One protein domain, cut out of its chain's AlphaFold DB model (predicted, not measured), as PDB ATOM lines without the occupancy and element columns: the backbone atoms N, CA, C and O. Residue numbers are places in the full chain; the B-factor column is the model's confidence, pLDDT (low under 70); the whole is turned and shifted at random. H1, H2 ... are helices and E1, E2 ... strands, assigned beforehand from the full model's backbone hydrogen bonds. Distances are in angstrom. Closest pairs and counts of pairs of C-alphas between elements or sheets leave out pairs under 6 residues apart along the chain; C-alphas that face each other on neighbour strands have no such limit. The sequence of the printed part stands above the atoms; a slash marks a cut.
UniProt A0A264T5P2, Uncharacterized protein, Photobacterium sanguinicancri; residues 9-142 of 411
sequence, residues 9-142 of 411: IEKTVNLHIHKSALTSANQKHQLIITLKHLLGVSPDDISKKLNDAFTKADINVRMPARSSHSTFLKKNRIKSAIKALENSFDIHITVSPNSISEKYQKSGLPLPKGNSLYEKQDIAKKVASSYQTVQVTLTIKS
ATOM      1  N   ILE A   9     214.665 126.473  27.843       84.06
ATOM      2  CA  ILE A   9     215.291 125.266  28.375       84.06
ATOM      3  C   ILE A   9     216.572 124.987  27.598       84.06
ATOM      4  O   ILE A   9     216.689 125.336  26.420       84.06
ATOM      5  N   GLU A  10     217.547 124.380  28.256       85.75
ATOM      6  CA  GLU A  10     218.747 123.902  27.584       85.75
ATOM      7  C   GLU A  10     218.490 122.504  27.025       85.75
ATOM      8  O   GLU A  10     218.060 121.603  27.743       85.75
ATOM      9  N   LYS A  11     218.770 122.309  25.736       85.94
ATOM     10  CA  LYS A  11     218.782 120.990  25.106       85.94
ATOM     11  C   LYS A  11     220.162 120.680  24.579       85.94
ATOM     12  O   LYS A  11     220.804 121.515  23.944       85.94
ATOM     13  N   THR A  12     220.600 119.458  24.842       87.44
ATOM     14  CA  THR A  12     221.856 118.938  24.314       87.44
ATOM     15  C   THR A  12     221.556 118.117  23.074       87.44
ATOM     16  O   THR A  12     220.713 117.225  23.103       87.44
ATOM     17  N   VAL A  13     222.240 118.442  21.984       89.06
ATOM     18  CA  VAL A  13     222.228 117.679  20.741       89.06
ATOM     19  C   VAL A  13     223.541 116.917  20.652       89.06
ATOM     20  O   VAL A  13     224.616 117.520  20.665       89.06
ATOM     21  N   ASN A  14     223.452 115.597  20.550       88.94
ATOM     22  CA  ASN A  14     224.583 114.713  20.324       88.94
ATOM     23  C   ASN A  14     224.811 114.590  18.810       88.94
ATOM     24  O   ASN A  14     224.045 113.943  18.094       88.94
ATOM     25  N   LEU A  15     225.858 115.242  18.305       90.88
ATOM     26  CA  LEU A  15     226.264 115.159  16.906       90.88
ATOM     27  C   LEU A  15     227.299 114.049  16.729       90.88
ATOM     28  O   LEU A  15     228.396 114.141  17.269       90.88
ATOM     29  N   HIS A  16     226.986 113.035  15.931       90.38
ATOM     30  CA  HIS A  16     227.940 112.000  15.536       90.38
ATOM     31  C   HIS A  16     228.505 112.345  14.162       90.38
ATOM     32  O   HIS A  16     227.829 112.175  13.145       90.38
ATOM     33  N   ILE A  17     229.731 112.855  14.121       89.81
ATOM     34  CA  ILE A  17     230.336 113.432  12.918       89.81
ATOM     35  C   ILE A  17     231.355 112.460  12.343       89.81
ATOM     36  O   ILE A  17     232.311 112.093  13.019       89.81
ATOM     37  N   HIS A  18     231.161 112.049  11.091       90.19
ATOM     38  CA  HIS A  18     232.153 111.251  10.379       90.19
ATOM     39  C   HIS A  18     233.416 112.082  10.124       90.19
ATOM     40  O   HIS A  18     233.315 113.254   9.767       90.19
ATOM     41  N   LYS A  19     234.604 111.471  10.199       86.81
ATOM     42  CA  LYS A  19     235.898 112.151   9.965       86.81
ATOM     43  C   LYS A  19     235.998 112.884   8.620       86.81
ATOM     44  O   LYS A  19     236.732 113.855   8.505       86.81
ATOM     45  N   SER A  20     235.259 112.432   7.606       88.19
ATOM     46  CA  SER A  20     235.189 113.074   6.279       88.19
ATOM     47  C   SER A  20     233.902 113.872   6.014       88.19
ATOM     48  O   SER A  20     233.641 114.257   4.874       88.19
ATOM     49  N   ALA A  21     233.081 114.116   7.037       89.06
ATOM     50  CA  ALA A  21     231.907 114.978   6.931       89.06
ATOM     51  C   ALA A  21     232.248 116.460   7.164       89.06
ATOM     52  O   ALA A  21     233.345 116.816   7.583       89.06
ATOM     53  N   LEU A  22     231.282 117.336   6.876       89.69
ATOM     54  CA  LEU A  22     231.367 118.797   7.003       89.69
ATOM     55  C   LEU A  22     232.495 119.435   6.176       89.69
ATOM     56  O   LEU A  22     232.932 120.548   6.468       89.69
ATOM     57  N   THR A  23     232.928 118.773   5.105       88.19
ATOM     58  CA  THR A  23     233.928 119.294   4.162       88.19
ATOM     59  C   THR A  23     233.316 120.304   3.191       88.19
ATOM     60  O   THR A  23     233.913 121.341   2.906       88.19
ATOM     61  N   SER A  24     232.086 120.060   2.726       89.94
ATOM     62  CA  SER A  24     231.396 120.938   1.777       89.94
ATOM     63  C   SER A  24     230.638 122.084   2.458       89.94
ATOM     64  O   SER A  24     230.035 121.926   3.522       89.94
ATOM     65  N   ALA A  25     230.599 123.252   1.803       88.94
ATOM     66  CA  ALA A  25     229.791 124.382   2.265       88.94
ATOM     67  C   ALA A  25     228.301 124.009   2.353       88.94
ATOM     68  O   ALA A  25     227.646 124.327   3.345       88.94
ATOM     69  N   ASN A  26     227.787 123.280   1.353       91.44
ATOM     70  CA  ASN A  26     226.394 122.833   1.307       91.44
ATOM     71  C   ASN A  26     226.008 122.083   2.591       91.44
ATOM     72  O   ASN A  26     225.057 122.467   3.269       91.44
ATOM     73  N   GLN A  27     226.813 121.101   3.000       91.69
ATOM     74  CA  GLN A  27     226.523 120.308   4.188       91.69
ATOM     75  C   GLN A  27     226.562 121.127   5.487       91.69
ATOM     76  O   GLN A  27     225.696 120.960   6.346       91.69
ATOM     77  N   LYS A  28     227.511 122.065   5.620       94.19
ATOM     78  CA  LYS A  28     227.564 122.982   6.774       94.19
ATOM     79  C   LYS A  28     226.298 123.837   6.873       94.19
ATOM     80  O   LYS A  28     225.717 123.973   7.948       94.19
ATOM     81  N   HIS A  29     225.846 124.401   5.751       93.88
ATOM     82  CA  HIS A  29     224.608 125.181   5.705       93.88
ATOM     83  C   HIS A  29     223.375 124.305   5.977       93.88
ATOM     84  O   HIS A  29     222.488 124.731   6.718       93.88
ATOM     85  N   GLN A  30     223.341 123.080   5.451       93.31
ATOM     86  CA  GLN A  30     222.265 122.120   5.691       93.31
ATOM     87  C   GLN A  30     222.149 121.733   7.169       93.31
ATOM     88  O   GLN A  30     221.033 121.696   7.686       93.31
ATOM     89  N   LEU A  31     223.267 121.528   7.877       94.62
ATOM     90  CA  LEU A  31     223.261 121.266   9.321       94.62
ATOM     91  C   LEU A  31     222.649 122.438  10.105       94.62
ATOM     92  O   LEU A  31     221.774 122.222  10.939       94.62
ATOM     93  N   ILE A  32     223.041 123.680   9.793       94.38
ATOM     94  CA  ILE A  32     222.488 124.876  10.453       94.38
ATOM     95  C   ILE A  32     220.982 124.999  10.207       94.38
ATOM     96  O   ILE A  32     220.228 125.250  11.144       94.38
ATOM     97  N   ILE A  33     220.525 124.813   8.964       93.00
ATOM     98  CA  ILE A  33     219.088 124.864   8.635       93.00
ATOM     99  C   ILE A  33     218.336 123.758   9.360       93.00
ATOM    100  O   ILE A  33     217.236 124.006   9.844       93.00
ATOM    101  N   THR A  34     218.932 122.571   9.454       92.62
ATOM    102  CA  THR A  34     218.330 121.434  10.150       92.62
ATOM    103  C   THR A  34     218.142 121.752  11.628       92.62
ATOM    104  O   THR A  34     217.024 121.701  12.122       92.62
ATOM    105  N   LEU A  35     219.184 122.215  12.322       93.00
ATOM    106  CA  LEU A  35     219.077 122.599  13.733       93.00
ATOM    107  C   LEU A  35     218.137 123.795  13.954       93.00
ATOM    108  O   LEU A  35     217.369 123.798  14.910       93.00
ATOM    109  N   LYS A  36     218.130 124.785  13.050       91.94
ATOM    110  CA  LYS A  36     217.183 125.912  13.100       91.94
ATOM    111  C   LYS A  36     215.745 125.415  13.002       91.94
ATOM    112  O   LYS A  36     214.896 125.852  13.772       91.94
ATOM    113  N   HIS A  37     215.478 124.554  12.023       90.94
ATOM    114  CA  HIS A  37     214.153 124.009  11.750       90.94
ATOM    115  C   HIS A  37     213.643 123.180  12.928       90.94
ATOM    116  O   HIS A  37     212.517 123.382  13.365       90.94
ATOM    117  N   LEU A  38     214.491 122.311  13.483       88.88
ATOM    118  CA  LEU A  38     214.114 121.411  14.572       88.88
ATOM    119  C   LEU A  38     213.996 122.114  15.931       88.88
ATOM    120  O   LEU A  38     213.141 121.757  16.731       88.88
ATOM    121  N   LEU A  39     214.853 123.100  16.208       88.81
ATOM    122  CA  LEU A  39     215.006 123.665  17.556       88.81
ATOM    123  C   LEU A  39     214.499 125.105  17.682       88.81
ATOM    124  O   LEU A  39     214.421 125.645  18.784       88.81
ATOM    125  N   GLY A  40     214.167 125.758  16.565       87.56
ATOM    126  CA  GLY A  40     213.699 127.145  16.545       87.56
ATOM    127  C   GLY A  40     214.758 128.174  16.966       87.56
ATOM    128  O   GLY A  40     214.402 129.293  17.339       87.56
ATOM    129  N   VAL A  41     216.042 127.806  16.924       90.00
ATOM    130  CA  VAL A  41     217.179 128.658  17.316       90.00
ATOM    131  C   VAL A  41     217.683 129.458  16.116       90.00
ATOM    132  O   VAL A  41     217.581 129.018  14.968       90.00
ATOM    133  N   SER A  42     218.221 130.656  16.353       90.50
ATOM    134  CA  SER A  42     218.764 131.476  15.273       90.50
ATOM    135  C   SER A  42     219.980 130.793  14.609       90.50
ATOM    136  O   SER A  42     220.769 130.139  15.293       90.50
ATOM    137  N   PRO A  43     220.185 130.946  13.283       90.50
ATOM    138  CA  PRO A  43     221.369 130.413  12.602       90.50
ATOM    139  C   PRO A  43     222.698 130.864  13.209       90.50
ATOM    140  O   PRO A  43     223.680 130.137  13.131       90.50
ATOM    141  N   ASP A  44     222.729 132.070  13.772       90.38
ATOM    142  CA  ASP A  44     223.939 132.671  14.325       90.38
ATOM    143  C   ASP A  44     224.335 132.005  15.644       90.38
ATOM    144  O   ASP A  44     225.472 131.561  15.801       90.38
ATOM    145  N   ASP A  45     223.361 131.828  16.542       91.38
ATOM    146  CA  ASP A  45     223.560 131.110  17.801       91.38
ATOM    147  C   ASP A  45     223.967 129.658  17.547       91.38
ATOM    148  O   ASP A  45     224.883 129.152  18.195       91.38
ATOM    149  N   ILE A  46     223.340 129.001  16.561       93.88
ATOM    150  CA  ILE A  46     223.709 127.644  16.140       93.88
ATOM    151  C   ILE A  46     225.164 127.618  15.666       93.88
ATOM    152  O   ILE A  46     225.947 126.817  16.168       93.88
ATOM    153  N   SER A  47     225.552 128.494  14.735       93.38
ATOM    154  CA  SER A  47     226.929 128.546  14.231       93.38
ATOM    155  C   SER A  47     227.946 128.794  15.345       93.38
ATOM    156  O   SER A  47     228.988 128.138  15.366       93.38
ATOM    157  N   LYS A  48     227.652 129.702  16.282       93.69
ATOM    158  CA  LYS A  48     228.525 129.996  17.424       93.69
ATOM    159  C   LYS A  48     228.692 128.771  18.326       93.69
ATOM    160  O   LYS A  48     229.816 128.343  18.563       93.69
ATOM    161  N   LYS A  49     227.584 128.160  18.753       94.44
ATOM    162  CA  LYS A  49     227.593 126.987  19.642       94.44
ATOM    163  C   LYS A  49     228.242 125.765  18.993       94.44
ATOM    164  O   LYS A  49     228.936 125.022  19.679       94.44
ATOM    165  N   LEU A  50     228.066 125.578  17.683       95.06
ATOM    166  CA  LEU A  50     228.761 124.534  16.927       95.06
ATOM    167  C   LEU A  50     230.271 124.776  16.877       95.06
ATOM    168  O   LEU A  50     231.026 123.852  17.146       95.06
ATOM    169  N   ASN A  51     230.715 126.000  16.576       94.56
ATOM    170  CA  ASN A  51     232.144 126.328  16.566       94.56
ATOM    171  C   ASN A  51     232.782 126.121  17.948       94.56
ATOM    172  O   ASN A  51     233.855 125.527  18.035       94.56
ATOM    173  N   ASP A  52     232.110 126.552  19.021       93.56
ATOM    174  CA  ASP A  52     232.577 126.344  20.398       93.56
ATOM    175  C   ASP A  52     232.708 124.845  20.716       93.56
ATOM    176  O   ASP A  52     233.711 124.406  21.282       93.56
ATOM    177  N   ALA A  53     231.711 124.042  20.333       93.62
ATOM    178  CA  ALA A  53     231.706 122.602  20.568       93.62
ATOM    179  C   ALA A  53     232.755 121.857  19.722       93.62
ATOM    180  O   ALA A  53     233.423 120.965  20.237       93.62
ATOM    181  N   PHE A  54     232.947 122.239  18.456       94.19
ATOM    182  CA  PHE A  54     233.977 121.663  17.583       94.19
ATOM    183  C   PHE A  54     235.382 122.001  18.058       94.19
ATOM    184  O   PHE A  54     236.226 121.114  18.095       94.19
ATOM    185  N   THR A  55     235.608 123.233  18.518       92.56
ATOM    186  CA  THR A  55     236.894 123.631  19.108       92.56
ATOM    187  C   THR A  55     237.197 122.801  20.358       92.56
ATOM    188  O   THR A  55     238.296 122.281  20.497       92.56
ATOM    189  N   LYS A  56     236.211 122.606  21.247       92.62
ATOM    190  CA  LYS A  56     236.365 121.757  22.445       92.62
ATOM    191  C   LYS A  56     236.603 120.283  22.123       92.62
ATOM    192  O   LYS A  56     237.245 119.594  22.907       92.62
ATOM    193  N   ALA A  57     236.060 119.801  21.010       88.81
ATOM    194  CA  ALA A  57     236.226 118.428  20.549       88.81
ATOM    195  C   ALA A  57     237.459 118.238  19.643       88.81
ATOM    196  O   ALA A  57     237.626 117.152  19.101       88.81
ATOM    197  N   ASP A  58     238.292 119.265  19.453       89.00
ATOM    198  CA  ASP A  58     239.449 119.243  18.544       89.00
ATOM    199  C   ASP A  58     239.091 118.853  17.092       89.00
ATOM    200  O   ASP A  58     239.826 118.181  16.371       89.00
ATOM    201  N   ILE A  59     237.904 119.273  16.642       87.75
ATOM    202  CA  ILE A  59     237.458 119.107  15.260       87.75
ATOM    203  C   ILE A  59     237.781 120.384  14.493       87.75
ATOM    204  O   ILE A  59     237.178 121.435  14.724       87.75
ATOM    205  N   ASN A  60     238.678 120.282  13.509       86.81
ATOM    206  CA  ASN A  60     239.051 121.395  12.635       86.81
ATOM    207  C   ASN A  60     237.968 121.693  11.575       86.81
ATOM    208  O   ASN A  60     238.159 121.522  10.370       86.81
ATOM    209  N   VAL A  61     236.789 122.120  12.031       88.88
ATOM    210  CA  VAL A  61     235.662 122.526  11.191       88.88
ATOM    211  C   VAL A  61     235.152 123.876  11.662       88.88
ATOM    212  O   VAL A  61     234.701 124.036  12.792       88.88
ATOM    213  N   ARG A  62     235.139 124.849  10.748       90.88
ATOM    214  CA  ARG A  62     234.517 126.157  10.976       90.88
ATOM    215  C   ARG A  62     233.163 126.251  10.284       90.88
ATOM    216  O   ARG A  62     233.060 126.006   9.072       90.88
ATOM    217  N   MET A  63     232.146 126.632  11.049       93.69
ATOM    218  CA  MET A  63     230.790 126.898  10.580       93.69
ATOM    219  C   MET A  63     230.660 128.324  10.025       93.69
ATOM    220  O   MET A  63     231.301 129.249  10.535       93.69
ATOM    221  N   PRO A  64     229.839 128.524   8.978       90.50
ATOM    222  CA  PRO A  64     229.663 129.824   8.341       90.50
ATOM    223  C   PRO A  64     228.942 130.825   9.254       90.50
ATOM    224  O   PRO A  64     228.027 130.468   9.999       90.50
ATOM    225  N   ALA A  65     229.313 132.101   9.134       87.00
ATOM    226  CA  ALA A  65     228.626 133.206   9.799       87.00
ATOM    227  C   ALA A  65     227.214 133.437   9.223       87.00
ATOM    228  O   ALA A  65     226.907 133.036   8.093       87.00
ATOM    229  N   ARG A  66     226.359 134.147   9.971       83.19
ATOM    230  CA  ARG A  66     224.970 134.454   9.580       83.19
ATOM    231  C   ARG A  66     224.839 135.101   8.197       83.19
ATOM    232  O   ARG A  66     223.930 134.744   7.441       83.19
ATOM    233  N   SER A  67     225.713 136.049   7.859       83.62
ATOM    234  CA  SER A  67     225.697 136.754   6.568       83.62
ATOM    235  C   SER A  67     225.979 135.798   5.405       83.62
ATOM    236  O   SER A  67     225.203 135.740   4.449       83.62
ATOM    237  N   SER A  68     227.021 134.972   5.528       84.00
ATOM    238  CA  SER A  68     227.358 133.921   4.562       84.00
ATOM    239  C   SER A  68     226.227 132.902   4.431       84.00
ATOM    240  O   SER A  68     225.860 132.538   3.319       84.00
ATOM    241  N   HIS A  69     225.617 132.498   5.548       86.50
ATOM    242  CA  HIS A  69     224.473 131.588   5.560       86.50
ATOM    243  C   HIS A  69     223.258 132.138   4.813       86.50
ATOM    244  O   HIS A  69     222.664 131.442   3.991       86.50
ATOM    245  N   SER A  70     222.922 133.404   5.048       84.31
ATOM    246  CA  SER A  70     221.769 134.050   4.414       84.31
ATOM    247  C   SER A  70     221.974 134.220   2.908       84.31
ATOM    248  O   SER A  70     221.069 133.956   2.121       84.31
ATOM    249  N   THR A  71     223.179 134.613   2.492       87.62
ATOM    250  CA  THR A  71     223.540 134.736   1.075       87.62
ATOM    251  C   THR A  71     223.552 133.379   0.377       87.62
ATOM    252  O   THR A  71     223.043 133.259  -0.737       87.62
ATOM    253  N   PHE A  72     224.080 132.344   1.037       88.88
ATOM    254  CA  PHE A  72     224.104 130.989   0.496       88.88
ATOM    255  C   PHE A  72     222.686 130.463   0.251       88.88
ATOM    256  O   PHE A  72     222.418 129.941  -0.825       88.88
ATOM    257  N   LEU A  73     221.767 130.658   1.201       86.69
ATOM    258  CA  LEU A  73     220.362 130.254   1.082       86.69
ATOM    259  C   LEU A  73     219.602 130.945  -0.058       86.69
ATOM    260  O   LEU A  73     218.724 130.343  -0.668       86.69
ATOM    261  N   LYS A  74     219.926 132.210  -0.358       86.56
ATOM    262  CA  LYS A  74     219.327 132.921  -1.500       86.56
ATOM    263  C   LYS A  74     219.760 132.320  -2.836       86.56
ATOM    264  O   LYS A  74     218.967 132.278  -3.768       86.56
ATOM    265  N   LYS A  75     221.019 131.878  -2.924       88.38
ATOM    266  CA  LYS A  75     221.605 131.308  -4.146       88.38
ATOM    267  C   LYS A  75     221.294 129.819  -4.307       88.38
ATOM    268  O   LYS A  75     221.141 129.348  -5.424       88.38
ATOM    269  N   ASN A  76     221.182 129.093  -3.199       85.00
ATOM    270  CA  ASN A  76     221.052 127.642  -3.169       85.00
ATOM    271  C   ASN A  76     219.811 127.240  -2.368       85.00
ATOM    272  O   ASN A  76     219.674 127.593  -1.197       85.00
ATOM    273  N   ARG A  77     218.924 126.438  -2.970       81.12
ATOM    274  CA  ARG A  77     217.691 125.942  -2.332       81.12
ATOM    275  C   ARG A  77     217.967 124.788  -1.352       81.12
ATOM    276  O   ARG A  77     217.464 123.683  -1.542       81.12
ATOM    277  N   ILE A  78     218.764 125.027  -0.309       86.12
ATOM    278  CA  ILE A  78     218.985 124.037   0.757       86.12
ATOM    279  C   ILE A  78     217.751 123.962   1.660       86.12
ATOM    280  O   ILE A  78     217.224 124.982   2.101       86.12
ATOM    281  N   LYS A  79     217.328 122.737   1.979       87.94
ATOM    282  CA  LYS A  79     216.271 122.443   2.955       87.94
ATOM    283  C   LYS A  79     216.839 121.676   4.147       87.94
ATOM    284  O   LYS A  79     217.916 121.086   4.047       87.94
ATOM    285  N   SER A  80     216.096 121.674   5.254       88.56
ATOM    286  CA  SER A  80     216.392 120.807   6.399       88.56
ATOM    287  C   SER A  80     216.513 119.356   5.934       88.56
ATOM    288  O   SER A  80     215.681 118.896   5.152       88.56
ATOM    289  N   ALA A  81     217.541 118.653   6.404       88.00
ATOM    290  CA  ALA A  81     217.708 117.232   6.115       88.00
ATOM    291  C   ALA A  81     216.684 116.375   6.875       88.00
ATOM    292  O   ALA A  81     216.248 115.343   6.376       88.00
ATOM    293  N   ILE A  82     216.269 116.839   8.056       87.56
ATOM    294  CA  ILE A  82     215.336 116.153   8.952       87.56
ATOM    295  C   ILE A  82     214.081 117.019   9.090       87.56
ATOM    296  O   ILE A  82     214.168 118.214   9.383       87.56
ATOM    297  N   LYS A  83     212.903 116.446   8.837       84.06
ATOM    298  CA  LYS A  83     211.637 117.202   8.868       84.06
ATOM    299  C   LYS A  83     211.085 117.371  10.284       84.06
ATOM    300  O   LYS A  83     210.556 118.438  10.586       84.06
ATOM    301  N   ALA A  84     211.212 116.345  11.112       81.94
ATOM    302  CA  ALA A  84     210.794 116.314  12.508       81.94
ATOM    303  C   ALA A  84     211.707 115.339  13.256       81.94
ATOM    304  O   ALA A  84     212.230 114.423  12.623       81.94
ATOM    305  N   LEU A  85     211.903 115.573  14.554       77.38
ATOM    306  CA  LEU A  85     212.620 114.631  15.409       77.38
ATOM    307  C   LEU A  85     211.697 113.482  15.808       77.38
ATOM    308  O   LEU A  85     210.552 113.729  16.192       77.38
ATOM    309  N   GLU A  86     212.210 112.260  15.752       70.25
ATOM    310  CA  GLU A  86     211.556 111.069  16.296       70.25
ATOM    311  C   GLU A  86     211.602 111.069  17.831       70.25
ATOM    312  O   GLU A  86     210.610 110.710  18.467       70.25
ATOM    313  N   ASN A  87     212.704 111.538  18.440       65.62
ATOM    314  CA  ASN A  87     212.810 111.727  19.891       65.62
ATOM    315  C   ASN A  87     213.245 113.161  20.249       65.62
ATOM    316  O   ASN A  87     214.333 113.629  19.920       65.62
ATOM    317  N   SER A  88     212.381 113.865  20.977       68.56
ATOM    318  CA  SER A  88     212.563 115.255  21.409       68.56
ATOM    319  C   SER A  88     213.495 115.454  22.611       68.56
ATOM    320  O   SER A  88     213.858 116.592  22.929       68.56
ATOM    321  N   PHE A  89     213.844 114.386  23.328       68.88
ATOM    322  CA  PHE A  89     214.531 114.484  24.613       68.88
ATOM    323  C   PHE A  89     216.030 114.207  24.529       68.88
ATOM    324  O   PHE A  89     216.795 115.009  25.068       68.88
ATOM    325  N   ASP A  90     216.437 113.126  23.858       75.00
ATOM    326  CA  ASP A  90     217.841 112.775  23.603       75.00
ATOM    327  C   ASP A  90     218.102 112.817  22.092       75.00
ATOM    328  O   ASP A  90     217.809 111.882  21.348       75.00
ATOM    329  N   ILE A  91     218.574 113.972  21.620       81.94
ATOM    330  CA  ILE A  91     218.626 114.292  20.193       81.94
ATOM    331  C   ILE A  91     219.951 113.797  19.616       81.94
ATOM    332  O   ILE A  91     221.001 114.392  19.871       81.94
ATOM    333  N   HIS A  92     219.901 112.749  18.795       85.38
ATOM    334  CA  HIS A  92     221.071 112.157  18.142       85.38
ATOM    335  C   HIS A  92     221.056 112.391  16.630       85.38
ATOM    336  O   HIS A  92     220.283 111.782  15.891       85.38
ATOM    337  N   ILE A  93     221.962 113.241  16.142       88.94
ATOM    338  CA  ILE A  93     222.078 113.554  14.712       88.94
ATOM    339  C   ILE A  93     223.399 113.003  14.186       88.94
ATOM    340  O   ILE A  93     224.481 113.397  14.616       88.94
ATOM    341  N   THR A  94     223.313 112.109  13.208       89.19
ATOM    342  CA  THR A  94     224.476 111.579  12.497       89.19
ATOM    343  C   THR A  94     224.769 112.434  11.271       89.19
ATOM    344  O   THR A  94     223.910 112.614  10.408       89.19
ATOM    345  N   VAL A  95     226.005 112.911  11.160       90.00
ATOM    346  CA  VAL A  95     226.521 113.672  10.020       90.00
ATOM    347  C   VAL A  95     227.520 112.785   9.279       90.00
ATOM    348  O   VAL A  95     228.677 112.646   9.671       90.00
ATOM    349  N   SER A  96     227.047 112.133   8.221       88.62
ATOM    350  CA  SER A  96     227.861 111.293   7.327       88.62
ATOM    351  C   SER A  96     228.352 112.131   6.142       88.62
ATOM    352  O   SER A  96     227.827 113.217   5.948       88.62
ATOM    353  N   PRO A  97     229.300 111.686   5.304       85.19
ATOM    354  CA  PRO A  97     229.888 112.540   4.260       85.19
ATOM    355  C   PRO A  97     228.870 113.214   3.324       85.19
ATOM    356  O   PRO A  97     229.032 114.380   2.981       85.19
ATOM    357  N   ASN A  98     227.776 112.516   2.998       84.81
ATOM    358  CA  ASN A  98     226.764 112.985   2.044       84.81
ATOM    359  C   ASN A  98     225.350 113.100   2.633       84.81
ATOM    360  O   ASN A  98     224.398 113.345   1.896       84.81
ATOM    361  N   SER A  99     225.172 112.891   3.940       87.56
ATOM    362  CA  SER A  99     223.838 112.877   4.546       87.56
ATOM    363  C   SER A  99     223.846 113.311   6.004       87.56
ATOM    364  O   SER A  99     224.824 113.129   6.732       87.56
ATOM    365  N   ILE A 100     222.726 113.894   6.425       88.44
ATOM    366  CA  ILE A 100     222.422 114.212   7.818       88.44
ATOM    367  C   ILE A 100     221.130 113.474   8.149       88.44
ATOM    368  O   ILE A 100     220.134 113.651   7.452       88.44
ATOM    369  N   SER A 101     221.156 112.635   9.177       87.00
ATOM    370  CA  SER A 101     220.008 111.820   9.574       87.00
ATOM    371  C   SER A 101     219.919 111.720  11.087       87.00
ATOM    372  O   SER A 101     220.943 111.653  11.768       87.00
ATOM    373  N   GLU A 102     218.705 111.631  11.609       80.12
ATOM    374  CA  GLU A 102     218.472 111.114  12.952       80.12
ATOM    375  C   GLU A 102     218.649 109.590  12.891       80.12
ATOM    376  O   GLU A 102     218.103 108.938  12.002       80.12
ATOM    377  N   LYS A 103     219.505 109.019  13.739       66.00
ATOM    378  CA  LYS A 103     219.630 107.561  13.871       66.00
ATOM    379  C   LYS A 103     219.369 107.211  15.319       66.00
ATOM    380  O   LYS A 103     220.265 107.345  16.148       66.00
ATOM    381  N   TYR A 104     218.165 106.737  15.608       51.31
ATOM    382  CA  TYR A 104     217.894 106.077  16.872       51.31
ATOM    383  C   TYR A 104     218.418 104.639  16.797       51.31
ATOM    384  O   TYR A 104     217.705 103.709  16.440       51.31
ATOM    385  N   GLN A 105     219.706 104.448  17.078       46.72
ATOM    386  CA  GLN A 105     220.233 103.127  17.406       46.72
ATOM    387  C   GLN A 105     221.130 103.261  18.630       46.72
ATOM    388  O   GLN A 105     222.290 103.659  18.541       46.72
ATOM    389  N   LYS A 106     220.583 102.853  19.780       40.62
ATOM    390  CA  LYS A 106     221.299 102.615  21.046       40.62
ATOM    391  C   LYS A 106     222.483 101.634  20.887       40.62
ATOM    392  O   LYS A 106     223.259 101.450  21.817       40.62
ATOM    393  N   SER A 107     222.666 101.043  19.702       36.16
ATOM    394  CA  SER A 107     223.852 100.289  19.306       36.16
ATOM    395  C   SER A 107     224.046 100.286  17.782       36.16
ATOM    396  O   SER A 107     223.281  99.649  17.061       36.16
ATOM    397  N   GLY A 108     225.124 100.914  17.312       44.56
ATOM    398  CA  GLY A 108     225.701 100.660  15.991       44.56
ATOM    399  C   GLY A 108     225.164 101.546  14.870       44.56
ATOM    400  O   GLY A 108     223.973 101.717  14.681       44.56
ATOM    401  N   LEU A 109     226.079 102.114  14.093       48.66
ATOM    402  CA  LEU A 109     225.788 102.672  12.773       48.66
ATOM    403  C   LEU A 109     225.223 101.569  11.847       48.66
ATOM    404  O   LEU A 109     225.469 100.395  12.111       48.66
ATOM    405  N   PRO A 110     224.492 101.904  10.765       45.03
ATOM    406  CA  PRO A 110     223.814 100.927   9.917       45.03
ATOM    407  C   PRO A 110     224.794  99.864   9.428       45.03
ATOM    408  O   PRO A 110     225.774 100.171   8.750       45.03
ATOM    409  N   LEU A 111     224.514  98.619   9.804       53.47
ATOM    410  CA  LEU A 111     225.296  97.451   9.428       53.47
ATOM    411  C   LEU A 111     224.757  96.850   8.120       53.47
ATOM    412  O   LEU A 111     223.539  96.825   7.919       53.47
ATOM    413  N   PRO A 112     225.629  96.331   7.236       49.38
ATOM    414  CA  PRO A 112     225.205  95.573   6.064       49.38
ATOM    415  C   PRO A 112     224.348  94.355   6.456       49.38
ATOM    416  O   PRO A 112     224.637  93.667   7.440       49.38
ATOM    417  N   LYS A 113     223.289  94.070   5.685       47.09
ATOM    418  CA  LYS A 113     222.477  92.852   5.851       47.09
ATOM    419  C   LYS A 113     223.280  91.628   5.380       47.09
ATOM    420  O   LYS A 113     223.905  91.701   4.330       47.09
ATOM    421  N   GLY A 114     223.216  90.518   6.125       55.91
ATOM    422  CA  GLY A 114     223.768  89.213   5.710       55.91
ATOM    423  C   GLY A 114     224.922  88.645   6.548       55.91
ATOM    424  O   GLY A 114     225.251  87.481   6.372       55.91
ATOM    425  N   ASN A 115     225.497  89.409   7.485       57.09
ATOM    426  CA  ASN A 115     226.712  88.983   8.200       57.09
ATOM    427  C   ASN A 115     226.430  88.308   9.555       57.09
ATOM    428  O   ASN A 115     225.404  88.580  10.200       57.09
ATOM    429  N   SER A 116     227.375  87.476  10.005       67.00
ATOM    430  CA  SER A 116     227.352  86.831  11.325       67.00
ATOM    431  C   SER A 116     227.400  87.858  12.470       67.00
ATOM    432  O   SER A 116     227.761  89.024  12.284       67.00
ATOM    433  N   LEU A 117     227.010  87.447  13.682       63.66
ATOM    434  CA  LEU A 117     226.919  88.340  14.846       63.66
ATOM    435  C   LEU A 117     228.284  88.938  15.245       63.66
ATOM    436  O   LEU A 117     228.353  90.109  15.615       63.66
ATOM    437  N   TYR A 118     229.367  88.170  15.090       63.12
ATOM    438  CA  TYR A 118     230.743  88.616  15.339       63.12
ATOM    439  C   TYR A 118     231.227  89.626  14.288       63.12
ATOM    440  O   TYR A 118     231.723  90.696  14.638       63.12
ATOM    441  N   GLU A 119     230.993  89.365  12.999       63.91
ATOM    442  CA  GLU A 119     231.350  90.299  11.920       63.91
ATOM    443  C   GLU A 119     230.580  91.618  12.028       63.91
ATOM    444  O   GLU A 119     231.129  92.693  11.786       63.91
ATOM    445  N   LYS A 120     229.310  91.563  12.445       64.12
ATOM    446  CA  LYS A 120     228.505  92.755  12.737       64.12
ATOM    447  C   LYS A 120     229.119  93.606  13.850       64.12
ATOM    448  O   LYS A 120     229.118  94.830  13.730       64.12
ATOM    449  N   GLN A 121     229.668  92.997  14.900       66.19
ATOM    450  CA  GLN A 121     230.323  93.730  15.989       66.19
ATOM    451  C   GLN A 121     231.638  94.380  15.546       66.19
ATOM    452  O   GLN A 121     231.885  95.540  15.879       66.19
ATOM    453  N   ASP A 122     232.457  93.683  14.760       67.31
ATOM    454  CA  ASP A 122     233.718  94.240  14.258       67.31
ATOM    455  C   ASP A 122     233.496  95.353  13.234       67.31
ATOM    456  O   ASP A 122     234.170  96.388  13.279       67.31
ATOM    457  N   ILE A 123     232.503  95.200  12.354       64.94
ATOM    458  CA  ILE A 123     232.081  96.273  11.452       64.94
ATOM    459  C   ILE A 123     231.542  97.446  12.277       64.94
ATOM    460  O   ILE A 123     231.958  98.573  12.036       64.94
ATOM    461  N   ALA A 124     230.705  97.214  13.294       65.38
ATOM    462  CA  ALA A 124     230.173  98.280  14.146       65.38
ATOM    463  C   ALA A 124     231.279  99.055  14.875       65.38
ATOM    464  O   ALA A 124     231.233 100.283  14.903       65.38
ATOM    465  N   LYS A 125     232.297  98.366  15.407       69.56
ATOM    466  CA  LYS A 125     233.474  98.998  16.027       69.56
ATOM    467  C   LYS A 125     234.258  99.834  15.017       69.56
ATOM    468  O   LYS A 125     234.588 100.984  15.305       69.56
ATOM    469  N   LYS A 126     234.510  99.295  13.818       69.19
ATOM    470  CA  LYS A 126     235.182 100.030  12.735       69.19
ATOM    471  C   LYS A 126     234.381 101.258  12.312       69.19
ATOM    472  O   LYS A 126     234.952 102.342  12.234       69.19
ATOM    473  N   VAL A 127     233.068 101.131  12.107       69.81
ATOM    474  CA  VAL A 127     232.225 102.271  11.728       69.81
ATOM    475  C   VAL A 127     232.191 103.294  12.863       69.81
ATOM    476  O   VAL A 127     232.429 104.462  12.599       69.81
ATOM    477  N   ALA A 128     232.011 102.885  14.122       70.62
ATOM    478  CA  ALA A 128     232.031 103.793  15.272       70.62
ATOM    479  C   ALA A 128     233.359 104.559  15.403       70.62
ATOM    480  O   ALA A 128     233.339 105.755  15.671       70.62
ATOM    481  N   SER A 129     234.502 103.919  15.123       78.00
ATOM    482  CA  SER A 129     235.826 104.567  15.150       78.00
ATOM    483  C   SER A 129     236.013 105.674  14.099       78.00
ATOM    484  O   SER A 129     236.919 106.510  14.208       78.00
ATOM    485  N   SER A 130     235.159 105.699  13.073       83.75
ATOM    486  CA  SER A 130     235.146 106.727  12.028       83.75
ATOM    487  C   SER A 130     234.282 107.935  12.381       83.75
ATOM    488  O   SER A 130     234.302 108.922  11.642       83.75
ATOM    489  N   TYR A 131     233.538 107.876  13.488       86.25
ATOM    490  CA  TYR A 131     232.708 108.969  13.973       86.25
ATOM    491  C   TYR A 131     233.246 109.517  15.289       86.25
ATOM    492  O   TYR A 131     233.722 108.786  16.152       86.25
ATOM    493  N   GLN A 132     233.115 110.825  15.451       87.62
ATOM    494  CA  GLN A 132     233.379 111.517  16.698       87.62
ATOM    495  C   GLN A 132     232.078 112.119  17.222       87.62
ATOM    496  O   GLN A 132     231.333 112.755  16.473       87.62
ATOM    497  N   THR A 133     231.789 111.900  18.504       88.75
ATOM    498  CA  THR A 133     230.594 112.449  19.153       88.75
ATOM    499  C   THR A 133     230.909 113.816  19.744       88.75
ATOM    500  O   THR A 133     231.812 113.945  20.566       88.75
ATOM    501  N   VAL A 134     230.135 114.824  19.352       90.31
ATOM    502  CA  VAL A 134     230.220 116.195  19.856       90.31
ATOM    503  C   VAL A 134     228.900 116.573  20.506       90.31
ATOM    504  O   VAL A 134     227.843 116.455  19.891       90.31
ATOM    505  N   GLN A 135     228.963 117.069  21.737       90.88
ATOM    506  CA  GLN A 135     227.790 117.560  22.450       90.88
ATOM    507  C   GLN A 135     227.628 119.062  22.243       90.88
ATOM    508  O   GLN A 135     228.550 119.839  22.494       90.88
ATOM    509  N   VAL A 136     226.444 119.471  21.794       90.94
ATOM    510  CA  VAL A 136     226.118 120.872  21.524       90.94
ATOM    511  C   VAL A 136     224.910 121.265  22.358       90.94
ATOM    512  O   VAL A 136     223.800 120.799  22.111       90.94
ATOM    513  N   THR A 137     225.113 122.140  23.339       89.69
ATOM    514  CA  THR A 137     224.028 122.645  24.188       89.69
ATOM    515  C   THR A 137     223.451 123.934  23.609       89.69
ATOM    516  O   THR A 137     224.166 124.922  23.403       89.69
ATOM    517  N   LEU A 138     222.146 123.925  23.349       89.50
ATOM    518  CA  LEU A 138     221.386 125.018  22.754       89.50
ATOM    519  C   LEU A 138     220.259 125.453  23.691       89.50
ATOM    520  O   LEU A 138     219.557 124.625  24.268       89.50
ATOM    521  N   THR A 139     220.065 126.762  23.810       88.88
ATOM    522  CA  THR A 139     218.951 127.345  24.561       88.88
ATOM    523  C   THR A 139     217.748 127.484  23.635       88.88
ATOM    524  O   THR A 139     217.800 128.204  22.638       88.88
ATOM    525  N   ILE A 140     216.664 126.788  23.955       87.56
ATOM    526  CA  ILE A 140     215.468 126.666  23.117       87.56
ATOM    527  C   ILE A 140     214.223 127.111  23.879       87.56
ATOM    528  O   ILE A 140     214.214 127.155  25.106       87.56
ATOM    529  N   LYS A 141     213.144 127.440  23.167       83.69
ATOM    530  CA  LYS A 141     211.870 127.784  23.811       83.69
ATOM    531  C   LYS A 141     211.207 126.526  24.369       83.69
ATOM    532  O   LYS A 141     211.094 125.526  23.664       83.69
ATOM    533  N   SER A 142     210.647 126.615  25.573       75.50
ATOM    534  CA  SER A 142     209.878 125.530  26.202       75.50
ATOM    535  C   SER A 142     208.589 125.166  25.451       75.50
ATOM    536  O   SER A 142     207.909 124.223  25.819       75.50
TER     537      SER A 142
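What this domain is: This is residues 9 to 142 of the 411 residues of an uncharacterized protein of Photobacterium sanguinicancri (UniProt A0A264T5P2). A twisted sheet of four strands has two helices, H1 and H2, over one face; H3 packs on H2 near its first residues and is not on the sheet. H4 and the loop before it, residues 103 to 116, reach away from this body as an arm along the long axis. The printed part has 134 residues, in the order E1 H1 H2 H3 E2 E3 H4 E4. The sheet, order E3 E2 E1 E4, is mixed, the class is mixed, helices and strands, and H1 and H2 on one face make two layers. The whole is compact, radius of gyration of the C-alphas 15.5 A, with an elongated outline of 50 by 32 by 28 A.

Where its parts are: In the sheet, E1 is residues 9 to 18, 28.4 A long, beginning at C-alpha 9 (215.291, 125.266, 28.375). E2 is residues 91 to 96, E3 residues 99 to 102. E4, residues 131 to 141, spans 29.7 A and ends at C-alpha 141 (211.870, 127.784, 23.811). H1 is residues 25 to 39, 21.3 A; H2 residues 43 to 56, 19.9 A; H3 residues 66 to 75; H4 residues 117 to 129, 18.5 A, beginning at C-alpha 117 (226.919, 88.340, 14.846).

How they stand to each other: E1 and E4 are antiparallel at 157 degrees; N 13 and O 136 are 2.8 A apart, within hydrogen-bond range. E2 and E1 are parallel at 24 degrees, with N 16 and O 93 at 2.9 A. The hairpin E2 and E3 is antiparallel, with N 94 and O 101 at 2.8 A. E1, H1 H2 H3, E2 form a strand-helix-strand unit, two parallel neighbour strands with helices between; E3, H4, E4 form a split one, with E2 and E1 between its strands, and a right-handed crossover. H2 lies over E4 at a height over the sheet of 8.5 A, closest C-alphas Ala 53 and Val 136, 5.9 A. H1 touches H2 with residues 32 to 36 alone, closest C-alphas Ile 32 and Pro 43, 6.0 A. H2 touches H3 with residues 43 to 47 alone, closest C-alphas Asp 44 and Arg 66, 5.2 A. H4 touches no helix and is only just not on the sheet, with 4 pairs of C-alphas within 10 A. In H1, H2, H3 and H4 every O i to N i+4 pair is within hydrogen-bond range.

The domain as a whole: The farthest C-alphas, of Ser 67 and Ser 116, are 50.2 A apart. The printed part has no cut. The links H3 to E2 and E3 to H4 are long. Mean pLDDT of the printed part is 82.0; residues 87 to 89 and 103 to 127 are under 70.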